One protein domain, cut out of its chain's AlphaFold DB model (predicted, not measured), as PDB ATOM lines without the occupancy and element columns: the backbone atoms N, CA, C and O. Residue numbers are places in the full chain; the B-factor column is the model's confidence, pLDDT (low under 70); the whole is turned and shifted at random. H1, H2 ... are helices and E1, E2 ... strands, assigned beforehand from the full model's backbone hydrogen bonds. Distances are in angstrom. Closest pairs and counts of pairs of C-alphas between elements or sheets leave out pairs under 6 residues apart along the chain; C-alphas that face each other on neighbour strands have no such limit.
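AT A GLANCE: This is residues 35 to 185 of the 186 residues of an uncharacterized protein of Flavobacterium petrolei (UniProt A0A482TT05). A twisted sheet of five strands has H1, H4 and H5 over one face and no named helix over the other. H1 covers edge strand E1, H4 and then H5 cover the inner strands, and the shorter H2 and H3 sit towards opposite ends of the longest axis. The printed part has 151 residues, with five named helices and five named strands in the order H1 E1 E2 E3 E4 H2 E5 H3 H4 H5; the class is mixed. The sheet's order is E1, E2, E3, E4, E5, antiparallel throughout. The whole is compact, with a radius of gyration of the C-alphas of 15.4 A and spans of 46 by 32 by 28 A.

HOW THE PARTS SIT: E1, residues 59 to 63, E2, 73 to 78, E3, 84 to 89, and E4, 94 to 101, form a meander, each strand the antiparallel neighbour of the one before. E5, residues 131 to 140, is E4's other neighbour. N 60 and O 77, E1 to E2, are 2.9 A apart; N 76 and O 86, E2 to E3, 2.8 A; N 87 and O 98, E3 to E4, 2.9 A; N 99 and O 133, E4 to E5, 2.9 A, each within hydrogen-bond range. E4 bends by 75 degrees at residue 98. H1, residues 35 to 53, is over E1 at a height over the sheet of 8.8 A and runs along the strands, at 10 degrees to E1 on the local plane; their closest C-alphas are Asn 49 and Val 61, 6.5 A. On the same face H4, residues 155 to 172, is over E2 and E3 at a height of 9.9 A; its closest C-alphas to E3 are Ala 170 and Val 86, 5.8 A. H5, residues 174 to 184, on that face too, runs slantwise to the strands, at 42 degrees to E3 on the local plane. Sheet and helices thus placed are two layers, helices on one face of a sheet. H1 and H4 touch at a steep tilt of 47 degrees, closest at C-alphas Val 44 and Ser 159, 4.8 A. H2, residues 108 to 117, only grazes the sheet and touches H5, closest at C-alphas Lys 110 and Cys 184, 6.0 A. H3, residues 144 to 149, also only grazes the sheet. In H1, H2, H3, H4 and H5 every O i to N i+4 pair is within hydrogen-bond range.

IN THESE COORDINATES: H1 begins at C-alpha 35, (37.949, 64.039, 65.494), and is 27.2 A long; H4 is 25.5 A and E5 20.0 A. H5 ends at C-alpha 184, (43.688, 51.354, 102.134).

THE WHOLE: The two farthest C-alphas, those of Glu 109 and Thr 153, are 47.7 A apart. The printed part has no cut. The link from H2 to E5 is long, and in it residues 120 to 128 have pLDDT under 70.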
ATOM      1  N   LYS A  35      36.646  64.420  66.049       94.75
ATOM      2  CA  LYS A  35      37.949  64.039  65.494       94.75
ATOM      3  C   LYS A  35      39.093  64.814  66.152       94.75
ATOM      4  O   LYS A  35      40.084  64.187  66.516       94.75
ATOM      5  N   LEU A  36      38.933  66.126  66.349       95.62
ATOM      6  CA  LEU A  36      39.934  66.978  67.001       95.62
ATOM      7  C   LEU A  36      40.220  66.518  68.434       95.62
ATOM      8  O   LEU A  36      41.373  66.265  68.770       95.62
ATOM      9  N   ILE A  37      39.179  66.327  69.251       96.19
ATOM     10  CA  ILE A  37      39.337  65.918  70.657       96.19
ATOM     11  C   ILE A  37      39.997  64.531  70.748       96.19
ATOM     12  O   ILE A  37      40.889  64.315  71.566       96.19
ATOM     13  N   LYS A  38      39.615  63.588  69.873       96.56
ATOM     14  CA  LYS A  38      40.218  62.246  69.843       96.56
ATOM     15  C   LYS A  38      41.697  62.283  69.462       96.56
ATOM     16  O   LYS A  38      42.489  61.540  70.032       96.56
ATOM     17  N   GLN A  39      42.063  63.101  68.477       97.00
ATOM     18  CA  GLN A  39      43.461  63.265  68.075       97.00
ATOM     19  C   GLN A  39      44.286  63.910  69.186       97.00
ATOM     20  O   GLN A  39      45.372  63.420  69.478       97.00
ATOM     21  N   PHE A  40      43.735  64.928  69.847       97.62
ATOM     22  CA  PHE A  40      44.376  65.584  70.977       97.62
ATOM     23  C   PHE A  40      44.723  64.596  72.099       97.62
ATOM     24  O   PHE A  40      45.889  64.488  72.462       97.62
ATOM     25  N   TRP A  41      43.761  63.805  72.590       97.62
ATOM     26  CA  TRP A  41      44.034  62.860  73.683       97.62
ATOM     27  C   TRP A  41      44.979  61.725  73.304       97.62
ATOM     28  O   TRP A  41      45.768  61.291  74.136       97.62
ATOM     29  N   LYS A  42      44.961  61.279  72.045       97.69
ATOM     30  CA  LYS A  42      45.977  60.343  71.539       97.69
ATOM     31  C   LYS A  42      47.375  60.960  71.514       97.69
ATOM     32  O   LYS A  42      48.349  60.257  71.748       97.69
ATOM     33  N   SER A  43      47.471  62.256  71.215       98.00
ATOM     34  CA  SER A  43      48.733  62.993  71.292       98.00
ATOM     35  C   SER A  43      49.214  63.082  72.740       98.00
ATOM     36  O   SER A  43      50.356  62.746  73.011       98.00
ATOM     37  N   VAL A  44      48.318  63.403  73.684       98.44
ATOM     38  CA  VAL A  44      48.630  63.414  75.126       98.44
ATOM     39  C   VAL A  44      49.103  62.040  75.608       98.44
ATOM     40  O   VAL A  44      50.122  61.948  76.279       98.44
ATOM     41  N   GLU A  45      48.406  60.958  75.246       98.50
ATOM     42  CA  GLU A  45      48.817  59.589  75.585       98.50
ATOM     43  C   GLU A  45      50.220  59.270  75.052       98.50
ATOM     44  O   GLU A  45      51.042  58.699  75.770       98.50
ATOM     45  N   LYS A  46      50.509  59.645  73.803       98.38
ATOM     46  CA  LYS A  46      51.833  59.466  73.209       98.38
ATOM     47  C   LYS A  46      52.897  60.246  73.989       98.38
ATOM     48  O   LYS A  46      53.896  59.649  74.383       98.38
ATOM     49  N   ASP A  47      52.663  61.531  74.239       98.56
ATOM     50  CA  ASP A  47      53.598  62.410  74.947       98.56
ATOM     51  C   ASP A  47      53.851  61.912  76.388       98.56
ATOM     52  O   ASP A  47      54.986  61.913  76.853       98.56
ATOM     53  N   LEU A  48      52.829  61.388  77.080       98.50
ATOM     54  CA  LEU A  48      52.980  60.753  78.399       98.50
ATOM     55  C   LEU A  48      53.876  59.513  78.356       98.50
ATOM     56  O   LEU A  48      54.724  59.336  79.228       98.50
ATOM     57  N   ASN A  49      53.698  58.647  77.352       98.19
ATOM     58  CA  ASN A  49      54.554  57.471  77.191       98.19
ATOM     59  C   ASN A  49      56.011  57.875  76.913       98.19
ATOM     60  O   ASN A  49      56.923  57.228  77.423       98.19
ATOM     61  N   GLU A  50      56.236  58.947  76.146       98.19
ATOM     62  CA  GLU A  50      57.575  59.501  75.916       98.19
ATOM     63  C   GLU A  50      58.190  60.068  77.205       98.19
ATOM     64  O   GLU A  50      59.355  59.793  77.488       98.19
ATOM     65  N   LEU A  51      57.424  60.810  78.016       98.12
ATOM     66  CA  LEU A  51      57.889  61.329  79.310       98.12
ATOM     67  C   LEU A  51      58.315  60.201  80.253       98.12
ATOM     68  O   LEU A  51      59.407  60.250  80.812       98.12
ATOM     69  N   ILE A  52      57.493  59.156  80.369       96.44
ATOM     70  CA  ILE A  52      57.785  58.001  81.225       96.44
ATOM     71  C   ILE A  52      59.041  57.272  80.750       96.44
ATOM     72  O   ILE A  52      59.925  57.009  81.559       96.44
ATOM     73  N   ALA A  53      59.155  56.996  79.446       96.38
ATOM     74  CA  ALA A  53      60.308  56.299  78.875       96.38
ATOM     75  C   ALA A  53      61.638  57.049  79.080       96.38
ATOM     76  O   ALA A  53      62.695  56.422  79.096       96.38
ATOM     77  N   ASN A  54      61.579  58.373  79.236       96.94
ATOM     78  CA  ASN A  54      62.732  59.239  79.476       96.94
ATOM     79  C   ASN A  54      62.951  59.567  80.965       96.94
ATOM     80  O   ASN A  54      63.776  60.423  81.283       96.94
ATOM     81  N   SER A  55      62.216  58.921  81.871       95.56
ATOM     82  CA  SER A  55      62.281  59.149  83.316       95.56
ATOM     83  C   SER A  55      62.656  57.872  84.073       95.56
ATOM     84  O   SER A  55      62.663  56.779  83.510       95.56
ATOM     85  N   GLU A  56      62.937  58.003  85.370       93.94
ATOM     86  CA  GLU A  56      63.103  56.854  86.275       93.94
ATOM     87  C   GLU A  56      61.756  56.327  86.811       93.94
ATOM     88  O   GLU A  56      61.718  55.344  87.551       93.94
ATOM     89  N   GLU A  57      60.635  56.959  86.440       93.56
ATOM     90  CA  GLU A  57      59.311  56.591  86.929       93.56
ATOM     91  C   GLU A  57      58.740  55.349  86.234       93.56
ATOM     92  O   GLU A  57      58.871  55.146  85.028       93.56
ATOM     93  N   SER A  58      58.022  54.526  87.001       91.69
ATOM     94  CA  SER A  58      57.444  53.247  86.561       91.69
ATOM     95  C   SER A  58      55.968  53.322  86.163       91.69
ATOM     96  O   SER A  58      55.291  52.288  86.084       91.69
ATOM     97  N   PHE A  59      55.442  54.528  85.938       95.75
ATOM     98  CA  PHE A  59      54.032  54.717  85.618       95.75
ATOM     99  C   PHE A  59      53.636  54.023  84.312       95.75
ATOM    100  O   PHE A  59      54.429  53.835  83.391       95.75
ATOM    101  N   LYS A  60      52.357  53.668  84.209       96.31
ATOM    102  CA  LYS A  60      51.746  53.186  82.968       96.31
ATOM    103  C   LYS A  60      50.616  54.105  82.546       96.31
ATOM    104  O   LYS A  60      49.781  54.472  83.369       96.31
ATOM    105  N   VAL A  61      50.565  54.405  81.251       97.31
ATOM    106  CA  VAL A  61      49.530  55.248  80.641       97.31
ATOM    107  C   VAL A  61      48.360  54.399  80.167       97.31
ATOM    108  O   VAL A  61      48.554  53.319  79.605       97.31
ATOM    109  N   VAL A  62      47.140  54.893  80.365       96.94
ATOM    110  CA  VAL A  62      45.936  54.386  79.698       96.94
ATOM    111  C   VAL A  62      45.066  55.552  79.254       96.94
ATOM    112  O   VAL A  62      44.786  56.464  80.034       96.94
ATOM    113  N   LEU A  63      44.581  55.471  78.020       97.88
ATOM    114  CA  LEU A  63      43.489  56.277  77.496       97.88
ATOM    115  C   LEU A  63      42.264  55.389  77.242       97.88
ATOM    116  O   LEU A  63      42.357  54.372  76.554       97.88
ATOM    117  N   ASP A  64      41.102  55.777  77.769       96.38
ATOM    118  CA  ASP A  64      39.856  55.064  77.485       96.38
ATOM    119  C   ASP A  64      39.501  55.129  75.989       96.38
ATOM    120  O   ASP A  64      39.593  56.171  75.336       96.38
ATOM    121  N   ASN A  65      39.032  54.000  75.445       92.56
ATOM    122  CA  ASN A  65      38.718  53.860  74.018       92.56
ATOM    123  C   ASN A  65      37.664  54.865  73.525       92.56
ATOM    124  O   ASN A  65      37.758  55.366  72.397       92.56
ATOM    125  N   ASP A  66      36.655  55.132  74.357       94.12
ATOM    126  CA  ASP A  66      35.615  56.120  74.086       94.12
ATOM    127  C   ASP A  66      35.820  57.376  74.934       94.12
ATOM    128  O   ASP A  66      35.301  57.503  76.041       94.12
ATOM    129  N   ILE A  67      36.541  58.339  74.366       94.00
ATOM    130  CA  ILE A  67      36.793  59.650  74.975       94.00
ATOM    131  C   ILE A  67      35.531  60.522  75.139       94.00
ATOM    132  O   ILE A  67      35.610  61.591  75.738       94.00
ATOM    133  N   PHE A  68      34.385  60.116  74.579       93.94
ATOM    134  CA  PHE A  68      33.110  60.827  74.725       93.94
ATOM    135  C   PHE A  68      32.228  60.236  75.820       93.94
ATOM    136  O   PHE A  68      31.188  60.818  76.137       93.94
ATOM    137  N   HIS A  69      32.632  59.113  76.417       93.56
ATOM    138  CA  HIS A  69      31.945  58.589  77.583       93.56
ATOM    139  C   HIS A  69      32.048  59.610  78.736       93.56
ATOM    140  O   HIS A  69      33.137  60.156  78.960       93.56
ATOM    141  N   PRO A  70      30.968  59.866  79.504       87.88
ATOM    142  CA  PRO A  70      30.978  60.857  80.586       87.88
ATOM    143  C   PRO A  70      32.042  60.610  81.658       87.88
ATOM    144  O   PRO A  70      32.462  61.540  82.328       87.88
ATOM    145  N   THR A  71      32.490  59.366  81.806       88.69
ATOM    146  CA  THR A  71      33.522  58.960  82.772       88.69
ATOM    147  C   THR A  71      34.822  58.529  82.098       88.69
ATOM    148  O   THR A  71      35.582  57.766  82.695       88.69
ATOM    149  N   SER A  72      35.034  58.928  80.840       94.12
ATOM    150  CA  SER A  72      36.265  58.636  80.106       94.12
ATOM    151  C   SER A  72      37.468  59.242  80.814       94.12
ATOM    152  O   SER A  72      37.378  60.344  81.363       94.12
ATOM    153  N   LYS A  73      38.581  58.508  80.814       95.88
ATOM    154  CA  LYS A  73      39.802  58.849  81.540       95.88
ATOM    155  C   LYS A  73      41.041  58.766  80.657       95.88
ATOM    156  O   LYS A  73      41.150  57.902  79.788       95.88
ATOM    157  N   CYS A  74      41.997  59.643  80.939       97.50
ATOM    158  CA  CYS A  74      43.394  59.518  80.535       97.50
ATOM    159  C   CYS A  74      44.214  59.534  81.820       97.50
ATOM    160  O   CYS A  74      44.124  60.500  82.580       97.50
ATOM    161  N   TYR A  75      44.910  58.440  82.123       97.38
ATOM    162  CA  TYR A  75      45.438  58.229  83.462       97.38
ATOM    163  C   TYR A  75      46.792  57.539  83.508       97.38
ATOM    164  O   TYR A  75      47.150  56.748  82.635       97.38
ATOM    165  N   LEU A  76      47.490  57.825  84.602       97.62
ATOM    166  CA  LEU A  76      48.703  57.180  85.062       97.62
ATOM    167  C   LEU A  76      48.387  56.316  86.284       97.62
ATOM    168  O   LEU A  76      47.558  56.675  87.124       97.62
ATOM    169  N   TYR A  77      49.043  55.167  86.383       95.19
ATOM    170  CA  TYR A  77      48.994  54.311  87.565       95.19
ATOM    171  C   TYR A  77      50.341  53.638  87.793       95.19
ATOM    172  O   TYR A  77      51.100  53.434  86.840       95.19
ATOM    173  N   ASP A  78      50.627  53.291  89.047       86.88
ATOM    174  CA  ASP A  78      51.896  52.674  89.414       86.88
ATOM    175  C   ASP A  78      51.839  51.135  89.362       86.88
ATOM    176  O   ASP A  78      50.910  50.473  89.844       86.88
ATOM    177  N   GLY A  79      52.860  50.548  88.740       80.00
ATOM    178  CA  GLY A  79      53.094  49.110  88.701       80.00
ATOM    179  C   GLY A  79      51.941  48.287  88.111       80.00
ATOM    180  O   GLY A  79      51.707  48.258  86.894       80.00
ATOM    181  N   LYS A  80      51.283  47.491  88.962       78.06
ATOM    182  CA  LYS A  80      50.146  46.622  88.591       78.06
ATOM    183  C   LYS A  80      48.806  47.133  89.127       78.06
ATOM    184  O   LYS A  80      47.773  46.590  88.736       78.06
ATOM    185  N   ASN A  81      48.805  48.145  89.992       85.19
ATOM    186  CA  ASN A  81      47.594  48.606  90.645       85.19
ATOM    187  C   ASN A  81      46.852  49.590  89.741       85.19
ATOM    188  O   ASN A  81      47.261  50.732  89.589       85.19
ATOM    189  N   LYS A  82      45.749  49.147  89.137       90.25
ATOM    190  CA  LYS A  82      44.855  50.029  88.378       90.25
ATOM    191  C   LYS A  82      43.732  50.587  89.245       90.25
ATOM    192  O   LYS A  82      42.815  51.175  88.694       90.25
ATOM    193  N   SER A  83      43.727  50.384  90.550       91.31
ATOM    194  CA  SER A  83      42.629  50.826  91.407       91.31
ATOM    195  C   SER A  83      42.851  52.238  91.932       91.31
ATOM    196  O   SER A  83      41.877  52.943  92.155       91.31
ATOM    197  N   VAL A  84      44.103  52.688  92.046       93.88
ATOM    198  CA  VAL A  84      44.485  54.061  92.414       93.88
ATOM    199  C   VAL A  84      45.252  54.691  91.256       93.88
ATOM    200  O   VAL A  84      46.161  54.081  90.696       93.88
ATOM    201  N   ARG A  85      44.837  55.886  90.837       95.06
ATOM    202  CA  ARG A  85      45.268  56.512  89.583       95.06
ATOM    203  C   ARG A  85      45.401  58.016  89.740       95.06
ATOM    204  O   ARG A  85      44.665  58.635  90.504       95.06
ATOM    205  N   VAL A  86      46.248  58.601  88.910       96.06
ATOM    206  CA  VAL A  86      46.298  60.042  88.672       96.06
ATOM    207  C   VAL A  86      45.786  60.300  87.265       96.06
ATOM    208  O   VAL A  86      46.222  59.622  86.335       96.06
ATOM    209  N   LEU A  87      44.809  61.193  87.088       96.50
ATOM    210  CA  LEU A  87      44.070  61.244  85.826       96.50
ATOM    211  C   LEU A  87      43.435  62.580  85.467       96.50
ATOM    212  O   LEU A  87      43.134  63.393  86.337       96.50
ATOM    213  N   PHE A  88      43.135  62.712  84.172       96.31
ATOM    214  CA  PHE A  88      42.036  63.526  83.657       96.31
ATOM    215  C   PHE A  88      40.775  62.664  83.471       96.31
ATOM    216  O   PHE A  88      40.866  61.539  82.976       96.31
ATOM    217  N   GLU A  89      39.601  63.196  83.813       94.44
ATOM    218  CA  GLU A  89      38.270  62.629  83.542       94.44
ATOM    219  C   GLU A  89      37.419  63.615  82.724       94.44
ATOM    220  O   GLU A  89      37.684  64.819  82.725       94.44
ATOM    221  N   ILE A  90      36.357  63.121  82.074       93.25
ATOM    222  CA  ILE A  90      35.399  63.920  81.289       93.25
ATOM    223  C   ILE A  90      36.116  64.536  80.074       93.25
ATOM    224  O   ILE A  90      36.061  65.735  79.795       93.25
ATOM    225  N   LEU A  91      36.824  63.680  79.331       94.94
ATOM    226  CA  LEU A  91      37.804  64.077  78.318       94.94
ATOM    227  C   LEU A  91      37.231  64.933  77.178       94.94
ATOM    228  O   LEU A  91      37.975  65.687  76.551       94.94
ATOM    229  N   SER A  92      35.926  64.859  76.905       93.44
ATOM    230  CA  SER A  92      35.266  65.609  75.828       93.44
ATOM    231  C   SER A  92      34.528  66.882  76.254       93.44
ATOM    232  O   SER A  92      33.891  67.508  75.403       93.44
ATOM    233  N   ALA A  93      34.534  67.235  77.540       91.62
ATOM    234  CA  ALA A  93      33.741  68.342  78.078       91.62
ATOM    235  C   ALA A  93      34.491  69.057  79.216       91.62
ATOM    236  O   ALA A  93      35.652  69.422  79.035       91.62
ATOM    237  N   LYS A  94      33.827  69.274  80.360       89.75
ATOM    238  CA  LYS A  94      34.372  69.933  81.551       89.75
ATOM    239  C   LYS A  94      35.313  68.990  82.283       89.75
ATOM    240  O   LYS A  94      34.883  68.212  83.135       89.75
ATOM    241  N   GLN A  95      36.579  69.049  81.903       91.06
ATOM    242  CA  GLN A  95      37.595  68.139  82.399       91.06
ATOM    243  C   GLN A  95      37.813  68.312  83.900       91.06
ATOM    244  O   GLN A  95      37.783  69.413  84.451       91.06
ATOM    245  N   THR A  96      38.047  67.189  84.561       90.75
ATOM    246  CA  THR A  96      38.448  67.146  85.969       90.75
ATOM    247  C   THR A  96      39.783  66.436  86.067       90.75
ATOM    248  O   THR A  96      40.036  65.512  85.302       90.75
ATOM    249  N   PHE A  97      40.628  66.864  86.992       92.62
ATOM    250  CA  PHE A  97      41.980  66.354  87.159       92.62
ATOM    251  C   PHE A  97      42.257  65.994  88.615       92.62
ATOM    252  O   PHE A  97      41.789  66.698  89.507       92.62
ATOM    253  N   GLY A  98      43.023  64.936  88.876       93.38
ATOM    254  CA  GLY A  98      43.516  64.644  90.223       93.38
ATOM    255  C   GLY A  98      43.744  63.165  90.508       93.38
ATOM    256  O   GLY A  98      43.988  62.371  89.600       93.38
ATOM    257  N   ILE A  99      43.652  62.802  91.790       94.06
ATOM    258  CA  ILE A  99      43.870  61.438  92.282       94.06
ATOM    259  C   ILE A  99      42.521  60.748  92.456       94.06
ATOM    260  O   ILE A  99      41.705  61.131  93.302       94.06
ATOM    261  N   TRP A 100      42.308  59.702  91.676       93.88
ATOM    262  CA  TRP A 100      41.086  58.918  91.651       93.88
ATOM    263  C   TRP A 100      41.356  57.499  92.129       93.88
ATOM    264  O   TRP A 100      42.414  56.929  91.858       93.88
ATOM    265  N   PHE A 101      40.382  56.900  92.800       91.38
ATOM    266  CA  PHE A 101      40.454  55.506  93.192       91.38
ATOM    267  C   PHE A 101      39.098  54.813  93.096       91.38
ATOM    268  O   PHE A 101      38.048  55.408  93.343       91.38
ATOM    269  N   TYR A 102      39.131  53.528  92.767       86.62
ATOM    270  CA  TYR A 102      37.958  52.669  92.719       86.62
ATOM    271  C   TYR A 102      38.380  51.212  92.850       86.62
ATOM    272  O   TYR A 102      39.057  50.671  91.974       86.62
ATOM    273  N   ASP A 103      37.969  50.608  93.955       85.94
ATOM    274  CA  ASP A 103      38.083  49.184  94.234       85.94
ATOM    275  C   ASP A 103      36.980  48.812  95.221       85.94
ATOM    276  O   ASP A 103      36.705  49.585  96.143       85.94
ATOM    277  N   ASP A 104      36.380  47.636  95.059       84.19
ATOM    278  CA  ASP A 104      35.365  47.143  95.993       84.19
ATOM    279  C   ASP A 104      35.966  46.833  97.377       84.19
ATOM    280  O   ASP A 104      35.256  46.853  98.380       84.19
ATOM    281  N   ASN A 105      37.281  46.594  97.454       87.00
ATOM    282  CA  ASN A 105      37.981  46.258  98.694       87.00
ATOM    283  C   ASN A 105      38.614  47.469  99.388       87.00
ATOM    284  O   ASN A 105      39.398  47.297 100.326       87.00
ATOM    285  N   ILE A 106      38.319  48.690  98.938       89.00
ATOM    286  CA  ILE A 106      38.961  49.875  99.498       89.00
ATOM    287  C   ILE A 106      38.375  50.265 100.864       89.00
ATOM    288  O   ILE A 106      37.165  50.369 101.064       89.00
ATOM    289  N   ASN A 107      39.253  50.530 101.826       91.62
ATOM    290  CA  ASN A 107      38.911  51.022 103.150       91.62
ATOM    291  C   ASN A 107      38.739  52.552 103.120       91.62
ATOM    292  O   ASN A 107      39.701  53.319 103.247       91.62
ATOM    293  N   TYR A 108      37.492  52.994 102.959       87.94
ATOM    294  CA  TYR A 108      37.127  54.412 102.902       87.94
ATOM    295  C   TYR A 108      37.396  55.181 104.205       87.94
ATOM    296  O   TYR A 108      37.680  56.378 104.144       87.94
ATOM    297  N   GLU A 109      37.341  54.521 105.368       89.88
ATOM    298  CA  GLU A 109      37.633  55.159 106.659       89.88
ATOM    299  C   GLU A 109      39.097  55.601 106.713       89.88
ATOM    300  O   GLU A 109      39.374  56.784 106.923       89.88
ATOM    301  N   LYS A 110      40.030  54.699 106.380       92.19
ATOM    302  CA  LYS A 110      41.465  55.012 106.310       92.19
ATOM    303  C   LYS A 110      41.783  56.096 105.285       92.19
ATOM    304  O   LYS A 110      42.615  56.964 105.545       92.19
ATOM    305  N   ILE A 111      41.107  56.091 104.132       89.94
ATOM    306  CA  ILE A 111      41.255  57.178 103.153       89.94
ATOM    307  C   ILE A 111      40.821  58.508 103.765       89.94
ATOM    308  O   ILE A 111      41.519  59.510 103.610       89.94
ATOM    309  N   SER A 112      39.670  58.542 104.438       87.06
ATOM    310  CA  SER A 112      39.174  59.773 105.047       87.06
ATOM    311  C   SER A 112      40.097  60.279 106.154       87.06
ATOM    312  O   SER A 112      40.233  61.494 106.296       87.06
ATOM    313  N   GLU A 113      40.700  59.391 106.939       90.19
ATOM    314  CA  GLU A 113      41.687  59.751 107.960       90.19
ATOM    315  C   GLU A 113      42.952  60.325 107.333       90.19
ATOM    316  O   GLU A 113      43.376  61.418 107.707       90.19
ATOM    317  N   TYR A 114      43.511  59.645 106.329       91.75
ATOM    318  CA  TYR A 114      44.726  60.099 105.665       91.75
ATOM    319  C   TYR A 114      44.535  61.451 104.970       91.75
ATOM    320  O   TYR A 114      45.366  62.344 105.121       91.75
ATOM    321  N   ARG A 115      43.389  61.675 104.312       86.75
ATOM    322  CA  ARG A 115      43.053  62.994 103.743       86.75
ATOM    323  C   ARG A 115      43.082  64.114 104.774       86.75
ATOM    324  O   ARG A 115      43.555  65.201 104.469       86.75
ATOM    325  N   LYS A 116      42.577  63.875 105.991       86.56
ATOM    326  CA  LYS A 116      42.601  64.885 107.063       86.56
ATOM    327  C   LYS A 116      44.031  65.216 107.494       86.56
ATOM    328  O   LYS A 116      44.286  66.353 107.872       86.56
ATOM    329  N   GLN A 117      44.943  64.244 107.430       88.25
ATOM    330  CA  GLN A 117      46.353  64.431 107.783       88.25
ATOM    331  C   GLN A 117      47.091  65.280 106.743       88.25
ATOM    332  O   GLN A 117      47.825  66.183 107.124       88.25
ATOM    333  N   VAL A 118      46.847  65.045 105.449       87.19
ATOM    334  CA  VAL A 118      47.501  65.778 104.345       87.19
ATOM    335  C   VAL A 118      46.685  66.978 103.848       87.19
ATOM    336  O   VAL A 118      46.930  67.503 102.766       87.19
ATOM    337  N   ASN A 119      45.702  67.437 104.636       73.62
ATOM    338  CA  ASN A 119      44.696  68.410 104.199       73.62
ATOM    339  C   ASN A 119      45.303  69.734 103.679       73.62
ATOM    340  O   ASN A 119      44.724  70.399 102.822       73.62
ATOM    341  N   SER A 120      46.477  70.121 104.179       68.62
ATOM    342  CA  SER A 120      47.197  71.330 103.765       68.62
ATOM    343  C   SER A 120      47.838  71.255 102.375       68.62
ATOM    344  O   SER A 120      48.287  72.284 101.879       68.62
ATOM    345  N   GLU A 121      47.917  70.074 101.761       69.38
ATOM    346  CA  GLU A 121      48.669  69.846 100.516       69.38
ATOM    347  C   GLU A 121      47.798  69.943  99.249       69.38
ATOM    348  O   GLU A 121      48.333  70.090  98.151       69.38
ATOM    349  N   PHE A 122      46.462  69.949  99.375       66.50
ATOM    350  CA  PHE A 122      45.543  70.073  98.234       66.50
ATOM    351  C   PHE A 122      44.563  71.245  98.383       66.50
ATOM    352  O   PHE A 122      43.945  71.436  99.427       66.50
ATOM    353  N   ASN A 123      44.380  72.004  97.297       55.91
ATOM    354  CA  ASN A 123      43.529  73.204  97.264       55.91
ATOM    355  C   ASN A 123      42.030  72.905  97.084       55.91
ATOM    356  O   ASN A 123      41.193  73.726  97.454       55.91
ATOM    357  N   GLU A 124      41.672  71.750  96.515       59.25
ATOM    358  CA  GLU A 124      40.284  71.383  96.217       59.25
ATOM    359  C   GLU A 124      40.029  69.911  96.582       59.25
ATOM    360  O   GLU A 124      40.540  68.974  95.962       59.25
ATOM    361  N   TYR A 125      39.220  69.699  97.625       54.31
ATOM    362  CA  TYR A 125      38.768  68.370  98.026       54.31
ATOM    363  C   TYR A 125      37.374  68.095  97.494       54.31
ATOM    364  O   TYR A 125      36.469  68.927  97.564       54.31
ATOM    365  N   SER A 126      37.168  66.862  97.042       52.47
ATOM    366  CA  SER A 126      35.829  66.328  96.861       52.47
ATOM    367  C   SER A 126      35.569  65.261  97.910       52.47
ATOM    368  O   SER A 126      36.295  64.275  97.997       52.47
ATOM    369  N   PHE A 127      34.480  65.424  98.656       51.62
ATOM    370  CA  PHE A 127      33.923  64.370  99.505       51.62
ATOM    371  C   PHE A 127      33.253  63.247  98.689       51.62
ATOM    372  O   PHE A 127      32.671  62.334  99.268       51.62
ATOM    373  N   ASN A 128      33.318  63.287  97.348       55.44
ATOM    374  CA  ASN A 128      32.853  62.177  96.524       55.44
ATOM    375  C   ASN A 128      33.731  60.947  96.756       55.44
ATOM    376  O   ASN A 128      34.960  61.024  96.739       55.44
ATOM    377  N   HIS A 129      33.063  59.806  96.898       74.56
ATOM    378  CA  HIS A 129      33.641  58.548  97.353       74.56
ATOM    379  C   HIS A 129      34.850  58.061  96.531       74.56
ATOM    380  O   HIS A 129      35.660  57.341  97.081       74.56
ATOM    381  N   TRP A 130      35.046  58.481  95.275       86.56
ATOM    382  CA  TRP A 130      36.120  57.967  94.396       86.56
ATOM    383  C   TRP A 130      37.282  58.929  94.124       86.56
ATOM    384  O   TRP A 130      38.188  58.605  93.366       86.56
ATOM    385  N   TRP A 131      37.269  60.129  94.702       89.88
ATOM    386  CA  TRP A 131      38.322  61.126  94.487       89.88
ATOM    387  C   TRP A 131      39.053  61.394  95.783       89.88
ATOM    388  O   TRP A 131      38.413  61.787  96.752       89.88
ATOM    389  N   PHE A 132      40.372  61.215  95.800       88.94
ATOM    390  CA  PHE A 132      41.203  61.619  96.932       88.94
ATOM    391  C   PHE A 132      41.380  63.139  96.947       88.94
ATOM    392  O   PHE A 132      41.063  63.786  97.943       88.94
ATOM    393  N   ALA A 133      41.762  63.694  95.798       88.06
ATOM    394  CA  ALA A 133      41.811  65.122  95.518       88.06
ATOM    395  C   ALA A 133      41.406  65.349  94.060       88.06
ATOM    396  O   ALA A 133      41.719  64.517  93.204       88.06
ATOM    397  N   LYS A 134      40.698  66.447  93.772       88.56
ATOM    398  CA  LYS A 134      40.312  66.784  92.399       88.56
ATOM    399  C   LYS A 134      40.262  68.288  92.205       88.56
ATOM    400  O   LYS A 134      39.812  68.994  93.098       88.56
ATOM    401  N   THR A 135      40.594  68.742  91.008       87.62
ATOM    402  CA  THR A 135      40.366  70.117  90.580       87.62
ATOM    403  C   THR A 135      39.666  70.165  89.232       87.62
ATOM    404  O   THR A 135      39.788  69.250  88.407       87.62
ATOM    405  N   HIS A 136      38.882  71.215  89.019       86.88
ATOM    406  CA  HIS A 136      38.282  71.477  87.720       86.88
ATOM    407  C   HIS A 136      39.291  72.170  86.814       86.88
ATOM    408  O   HIS A 136      39.825  73.230  87.135       86.88
ATOM    409  N   VAL A 137      39.519  71.587  85.640       86.38
ATOM    410  CA  VAL A 137      40.356  72.220  84.624       86.38
ATOM    411  C   VAL A 137      39.528  73.324  83.971       86.38
ATOM    412  O   VAL A 137      38.362  73.118  83.633       86.38
ATOM    413  N   GLN A 138      40.115  74.507  83.777       81.38
ATOM    414  CA  GLN A 138      39.409  75.642  83.164       81.38
ATOM    415  C   GLN A 138      39.000  75.376  81.703       81.38
ATOM    416  O   GLN A 138      38.088  76.013  81.179       81.38
ATOM    417  N   ASN A 139      39.666  74.433  81.041       83.00
ATOM    418  CA  ASN A 139      39.450  74.090  79.645       83.00
ATOM    419  C   ASN A 139      38.235  73.154  79.501       83.00
ATOM    420  O   ASN A 139      38.238  72.018  79.974       83.00
ATOM    421  N   ASP A 140      37.200  73.632  78.807       88.88
ATOM    422  CA  ASP A 140      35.971  72.895  78.497       88.88
ATOM    423  C   ASP A 140      35.846  72.746  76.981       88.88
ATOM    424  O   ASP A 140      35.627  73.734  76.281       88.88
ATOM    425  N   PHE A 141      35.917  71.525  76.446       91.88
ATOM    426  CA  PHE A 141      35.754  71.298  75.002       91.88
ATOM    427  C   PHE A 141      34.321  71.514  74.479       91.88
ATOM    428  O   PHE A 141      34.057  71.328  73.289       91.88
ATOM    429  N   ASN A 142      33.383  71.951  75.319       89.19
ATOM    430  CA  ASN A 142      32.138  72.576  74.871       89.19
ATOM    431  C   ASN A 142      32.295  74.055  74.495       89.19
ATOM    432  O   ASN A 142      31.438  74.578  73.788       89.19
ATOM    433  N   SER A 143      33.380  74.707  74.914       91.50
ATOM    434  CA  SER A 143      33.704  76.090  74.556       91.50
ATOM    435  C   SER A 143      34.496  76.171  73.251       91.50
ATOM    436  O   SER A 143      35.363  75.339  72.970       91.50
ATOM    437  N   PHE A 144      34.221  77.209  72.461       90.06
ATOM    438  CA  PHE A 144      34.963  77.490  71.231       90.06
ATOM    439  C   PHE A 144      36.453  77.734  71.507       90.06
ATOM    440  O   PHE A 144      37.298  77.171  70.815       90.06
ATOM    441  N   ASP A 145      36.777  78.482  72.564       92.19
ATOM    442  CA  ASP A 145      38.160  78.826  72.908       92.19
ATOM    443  C   ASP A 145      39.013  77.589  73.204       92.19
ATOM    444  O   ASP A 145      40.133  77.475  72.710       92.19
ATOM    445  N   SER A 146      38.466  76.599  73.917       92.69
ATOM    446  CA  SER A 146      39.191  75.345  74.159       92.69
ATOM    447  C   SER A 146      39.354  74.520  72.878       92.69
ATOM    448  O   SER A 146      40.377  73.861  72.694       92.69
ATOM    449  N   LEU A 147      38.386  74.577  71.954       94.00
ATOM    450  CA  LEU A 147      38.512  73.928  70.645       94.00
ATOM    451  C   LEU A 147      39.593  74.587  69.775       94.00
ATOM    452  O   LEU A 147      40.278  73.885  69.030       94.00
ATOM    453  N   LEU A 148      39.808  75.903  69.902       94.75
ATOM    454  CA  LEU A 148      40.902  76.598  69.215       94.75
ATOM    455  C   LEU A 148      42.282  76.100  69.659       94.75
ATOM    456  O   LEU A 148      43.213  76.100  68.851       94.75
ATOM    457  N   MET A 149      42.429  75.677  70.917       94.25
ATOM    458  CA  MET A 149      43.700  75.182  71.464       94.25
ATOM    459  C   MET A 149      44.104  73.820  70.892       94.25
ATOM    460  O   MET A 149      45.290  73.514  70.816       94.25
ATOM    461  N   ILE A 150      43.133  73.022  70.441       95.31
ATOM    462  CA  ILE A 150      43.356  71.683  69.874       95.31
ATOM    463  C   ILE A 150      43.278  71.653  68.346       95.31
ATOM    464  O   ILE A 150      43.146  70.586  67.747       95.31
ATOM    465  N   LEU A 151      43.350  72.810  67.685       95.75
ATOM    466  CA  LEU A 151      43.508  72.848  66.233       95.75
ATOM    467  C   LEU A 151      44.841  72.203  65.827       95.75
ATOM    468  O   LEU A 151      45.816  72.343  66.564       95.75
ATOM    469  N   PRO A 152      44.948  71.565  64.646       93.69
ATOM    470  CA  PRO A 152      46.154  70.832  64.244       93.69
ATOM    471  C   PRO A 152      47.459  71.634  64.329       93.69
ATOM    472  O   PRO A 152      48.506  71.072  64.619       93.69
ATOM    473  N   THR A 153      47.397  72.950  64.119       93.25
ATOM    474  CA  THR A 153      48.555  73.852  64.195       93.25
ATOM    475  C   THR A 153      49.014  74.168  65.620       93.25
ATOM    476  O   THR A 153      50.136  74.627  65.789       93.25
ATOM    477  N   LYS A 154      48.168  73.946  66.633       93.56
ATOM    478  CA  LYS A 154      48.439  74.229  68.058       93.56
ATOM    479  C   LYS A 154      48.443  72.974  68.937       93.56
ATOM    480  O   LYS A 154      48.973  72.993  70.043       93.56
ATOM    481  N   MET A 155      47.859  71.886  68.435       95.00
ATOM    482  CA  MET A 155      47.593  70.656  69.178       95.00
ATOM    483  C   MET A 155      48.850  70.059  69.808       95.00
ATOM    484  O   MET A 155      48.773  69.607  70.940       95.00
ATOM    485  N   ASN A 156      49.977  70.068  69.093       93.38
ATOM    486  CA  ASN A 156      51.221  69.442  69.544       93.38
ATOM    487  C   ASN A 156      51.784  70.099  70.814       93.38
ATOM    488  O   ASN A 156      52.151  69.419  71.764       93.38
ATOM    489  N   ASP A 157      51.822  71.430  70.859       95.50
ATOM    490  CA  ASP A 157      52.361  72.137  72.025       95.50
ATOM    491  C   ASP A 157      51.417  72.001  73.221       95.50
ATOM    492  O   ASP A 157      51.846  71.798  74.360       95.50
ATOM    493  N   TYR A 158      50.110  72.050  72.958       95.69
ATOM    494  CA  TYR A 158      49.113  71.900  74.005       95.69
ATOM    495  C   TYR A 158      49.038  70.465  74.550       95.69
ATOM    496  O   TYR A 158      48.884  70.292  75.759       95.69
ATOM    497  N   SER A 159      49.192  69.433  73.707       96.88
ATOM    498  CA  SER A 159      49.217  68.039  74.170       96.88
ATOM    499  C   SER A 159      50.416  67.774  75.067       96.88
ATOM    500  O   SER A 159      50.237  67.215  76.147       96.88
ATOM    501  N   LYS A 160      51.595  68.280  74.692       97.88
ATOM    502  CA  LYS A 160      52.805  68.199  75.517       97.88
ATOM    503  C   LYS A 160      52.620  68.877  76.862       97.88
ATOM    504  O   LYS A 160      52.952  68.295  77.887       97.88
ATOM    505  N   SER A 161      52.040  70.078  76.873       96.69
ATOM    506  CA  SER A 161      51.748  70.791  78.118       96.69
ATOM    507  C   SER A 161      50.816  69.990  79.034       96.69
ATOM    508  O   SER A 161      51.084  69.908  80.229       96.69
ATOM    509  N   LYS A 162      49.761  69.362  78.494       96.69
ATOM    510  CA  LYS A 162      48.836  68.538  79.290       96.69
ATOM    511  C   LYS A 162      49.421  67.198  79.725       96.69
ATOM    512  O   LYS A 162      49.119  66.742  80.826       96.69
ATOM    513  N   ALA A 163      50.269  66.586  78.905       98.25
ATOM    514  CA  ALA A 163      51.027  65.403  79.291       98.25
ATOM    515  C   ALA A 163      51.989  65.720  80.446       98.25
ATOM    516  O   ALA A 163      51.983  65.013  81.449       98.25
ATOM    517  N   GLN A 164      52.741  66.819  80.342       98.25
ATOM    518  CA  GLN A 164      53.651  67.269  81.394       98.25
ATOM    519  C   GLN A 164      52.901  67.581  82.695       98.25
ATOM    520  O   GLN A 164      53.305  67.109  83.748       98.25
ATOM    521  N   GLU A 165      51.770  68.292  82.619       96.81
ATOM    522  CA  GLU A 165      50.925  68.599  83.784       96.81
ATOM    523  C   GLU A 165      50.494  67.329  84.536       96.81
ATOM    524  O   GLU A 165      50.617  67.257  85.759       96.81
ATOM    525  N   LEU A 166      50.022  66.305  83.813       97.38
ATOM    526  CA  LEU A 166      49.620  65.040  84.430       97.38
ATOM    527  C   LEU A 166      50.813  64.250  84.976       97.38
ATOM    528  O   LEU A 166      50.701  63.667  86.054       97.38
ATOM    529  N   PHE A 167      51.936  64.235  84.259       98.06
ATOM    530  CA  PHE A 167      53.152  63.553  84.690       98.06
ATOM    531  C   PHE A 167      53.735  64.176  85.964       98.06
ATOM    532  O   PHE A 167      53.920  63.469  86.953       98.06
ATOM    533  N   ASP A 168      53.938  65.496  85.982       96.94
ATOM    534  CA  ASP A 168      54.493  66.225  87.128       96.94
ATOM    535  C   ASP A 168      53.617  66.060  88.365       96.94
ATOM    536  O   ASP A 168      54.109  65.804  89.464       96.94
ATOM    537  N   PHE A 169      52.297  66.150  88.189       95.25
ATOM    538  CA  PHE A 169      51.372  65.923  89.287       95.25
ATOM    539  C   PHE A 169      51.413  64.470  89.769       95.25
ATOM    540  O   PHE A 169      51.348  64.241  90.974       95.25
ATOM    541  N   ALA A 170      51.545  63.484  88.877       95.81
ATOM    542  CA  ALA A 170      51.664  62.087  89.286       95.81
ATOM    543  C   ALA A 170      52.945  61.824  90.085       95.81
ATOM    544  O   ALA A 170      52.880  61.160  91.117       95.81
ATOM    545  N   VAL A 171      54.074  62.399  89.664       96.12
ATOM    546  CA  VAL A 171      55.352  62.324  90.390       96.12
ATOM    547  C   VAL A 171      55.214  62.971  91.769       96.12
ATOM    548  O   VAL A 171      55.487  62.333  92.784       96.12
ATOM    549  N   ALA A 172      54.717  64.210  91.825       93.94
ATOM    550  CA  ALA A 172      54.568  64.962  93.071       93.94
ATOM    551  C   ALA A 172      53.634  64.273  94.079       93.94
ATOM    552  O   ALA A 172      53.822  64.403  95.285       93.94
ATOM    553  N   ASN A 173      52.646  63.517  93.592       92.94
ATOM    554  CA  ASN A 173      51.627  62.877  94.421       92.94
ATOM    555  C   ASN A 173      51.808  61.364  94.582       92.94
ATOM    556  O   ASN A 173      50.925  60.687  95.126       92.94
ATOM    557  N   LYS A 174      52.944  60.821  94.136       94.00
ATOM    558  CA  LYS A 174      53.228  59.384  94.175       94.00
ATOM    559  C   LYS A 174      53.080  58.812  95.583       94.00
ATOM    560  O   LYS A 174      52.378  57.816  95.760       94.00
ATOM    561  N   VAL A 175      53.604  59.514  96.590       93.50
ATOM    562  CA  VAL A 175      53.507  59.128  98.009       93.50
ATOM    563  C   VAL A 175      52.062  58.899  98.470       93.50
ATOM    564  O   VAL A 175      51.784  57.950  99.203       93.50
ATOM    565  N   HIS A 176      51.111  59.709  98.000       93.12
ATOM    566  CA  HIS A 176      49.704  59.543  98.358       93.12
ATOM    567  C   HIS A 176      49.096  58.330  97.665       93.12
ATOM    568  O   HIS A 176      48.348  57.576  98.287       93.12
ATOM    569  N   THR A 177      49.432  58.112  96.389       93.94
ATOM    570  CA  THR A 177      48.965  56.923  95.669       93.94
ATOM    571  C   THR A 177      49.501  55.637  96.298       93.94
ATOM    572  O   THR A 177      48.721  54.720  96.542       93.94
ATOM    573  N   GLU A 178      50.782  55.600  96.671       94.00
ATOM    574  CA  GLU A 178      51.411  54.476  97.372       94.00
ATOM    575  C   GLU A 178      50.793  54.246  98.753       94.00
ATOM    576  O   GLU A 178      50.523  53.102  99.122       94.00
ATOM    577  N   TYR A 179      50.507  55.312  99.511       94.44
ATOM    578  CA  TYR A 179      49.830  55.183 100.799       94.44
ATOM    579  C   TYR A 179      48.469  54.503 100.643       94.44
ATOM    580  O   TYR A 179      48.188  53.539 101.361       94.44
ATOM    581  N   ILE A 180      47.637  54.974  99.706       93.06
ATOM    582  CA  ILE A 180      46.301  54.406  99.468       93.06
ATOM    583  C   ILE A 180      46.431  52.938  99.051       93.06
ATOM    584  O   ILE A 180      45.704  52.092  99.570       93.06
ATOM    585  N   ILE A 181      47.376  52.617  98.163       93.12
ATOM    586  CA  ILE A 181      47.599  51.241  97.708       93.12
ATOM    587  C   ILE A 181      47.994  50.326  98.870       93.12
ATOM    588  O   ILE A 181      47.421  49.253  99.016       93.12
ATOM    589  N   ASN A 182      48.943  50.747  99.704       93.38
ATOM    590  CA  ASN A 182      49.541  49.883 100.724       93.38
ATOM    591  C   ASN A 182      48.720  49.793 102.015       93.38
ATOM    592  O   ASN A 182      48.865  48.833 102.766       93.38
ATOM    593  N   ASN A 183      47.895  50.802 102.309       94.31
ATOM    594  CA  ASN A 183      47.210  50.908 103.600       94.31
ATOM    595  C   ASN A 183      45.688  50.871 103.488       94.31
ATOM    596  O   ASN A 183      45.027  50.540 104.479       94.31
ATOM    597  N   CYS A 184      45.130  51.235 102.329       91.88
ATOM    598  CA  CYS A 184      43.688  51.354 102.134       91.88
ATOM    599  C   CYS A 184      43.103  50.272 101.226       91.88
ATOM    600  O   CYS A 184      41.896  50.078 101.285       91.88
ATOM    601  N   LEU A 185      43.889  49.567 100.415       87.75
ATOM    602  CA  LEU A 185      43.411  48.370  99.717       87.75
ATOM    603  C   LEU A 185      43.626  47.155 100.623       87.75
ATOM    604  O   LEU A 185      44.730  46.965 101.132       87.75
TER     605      LEU A 185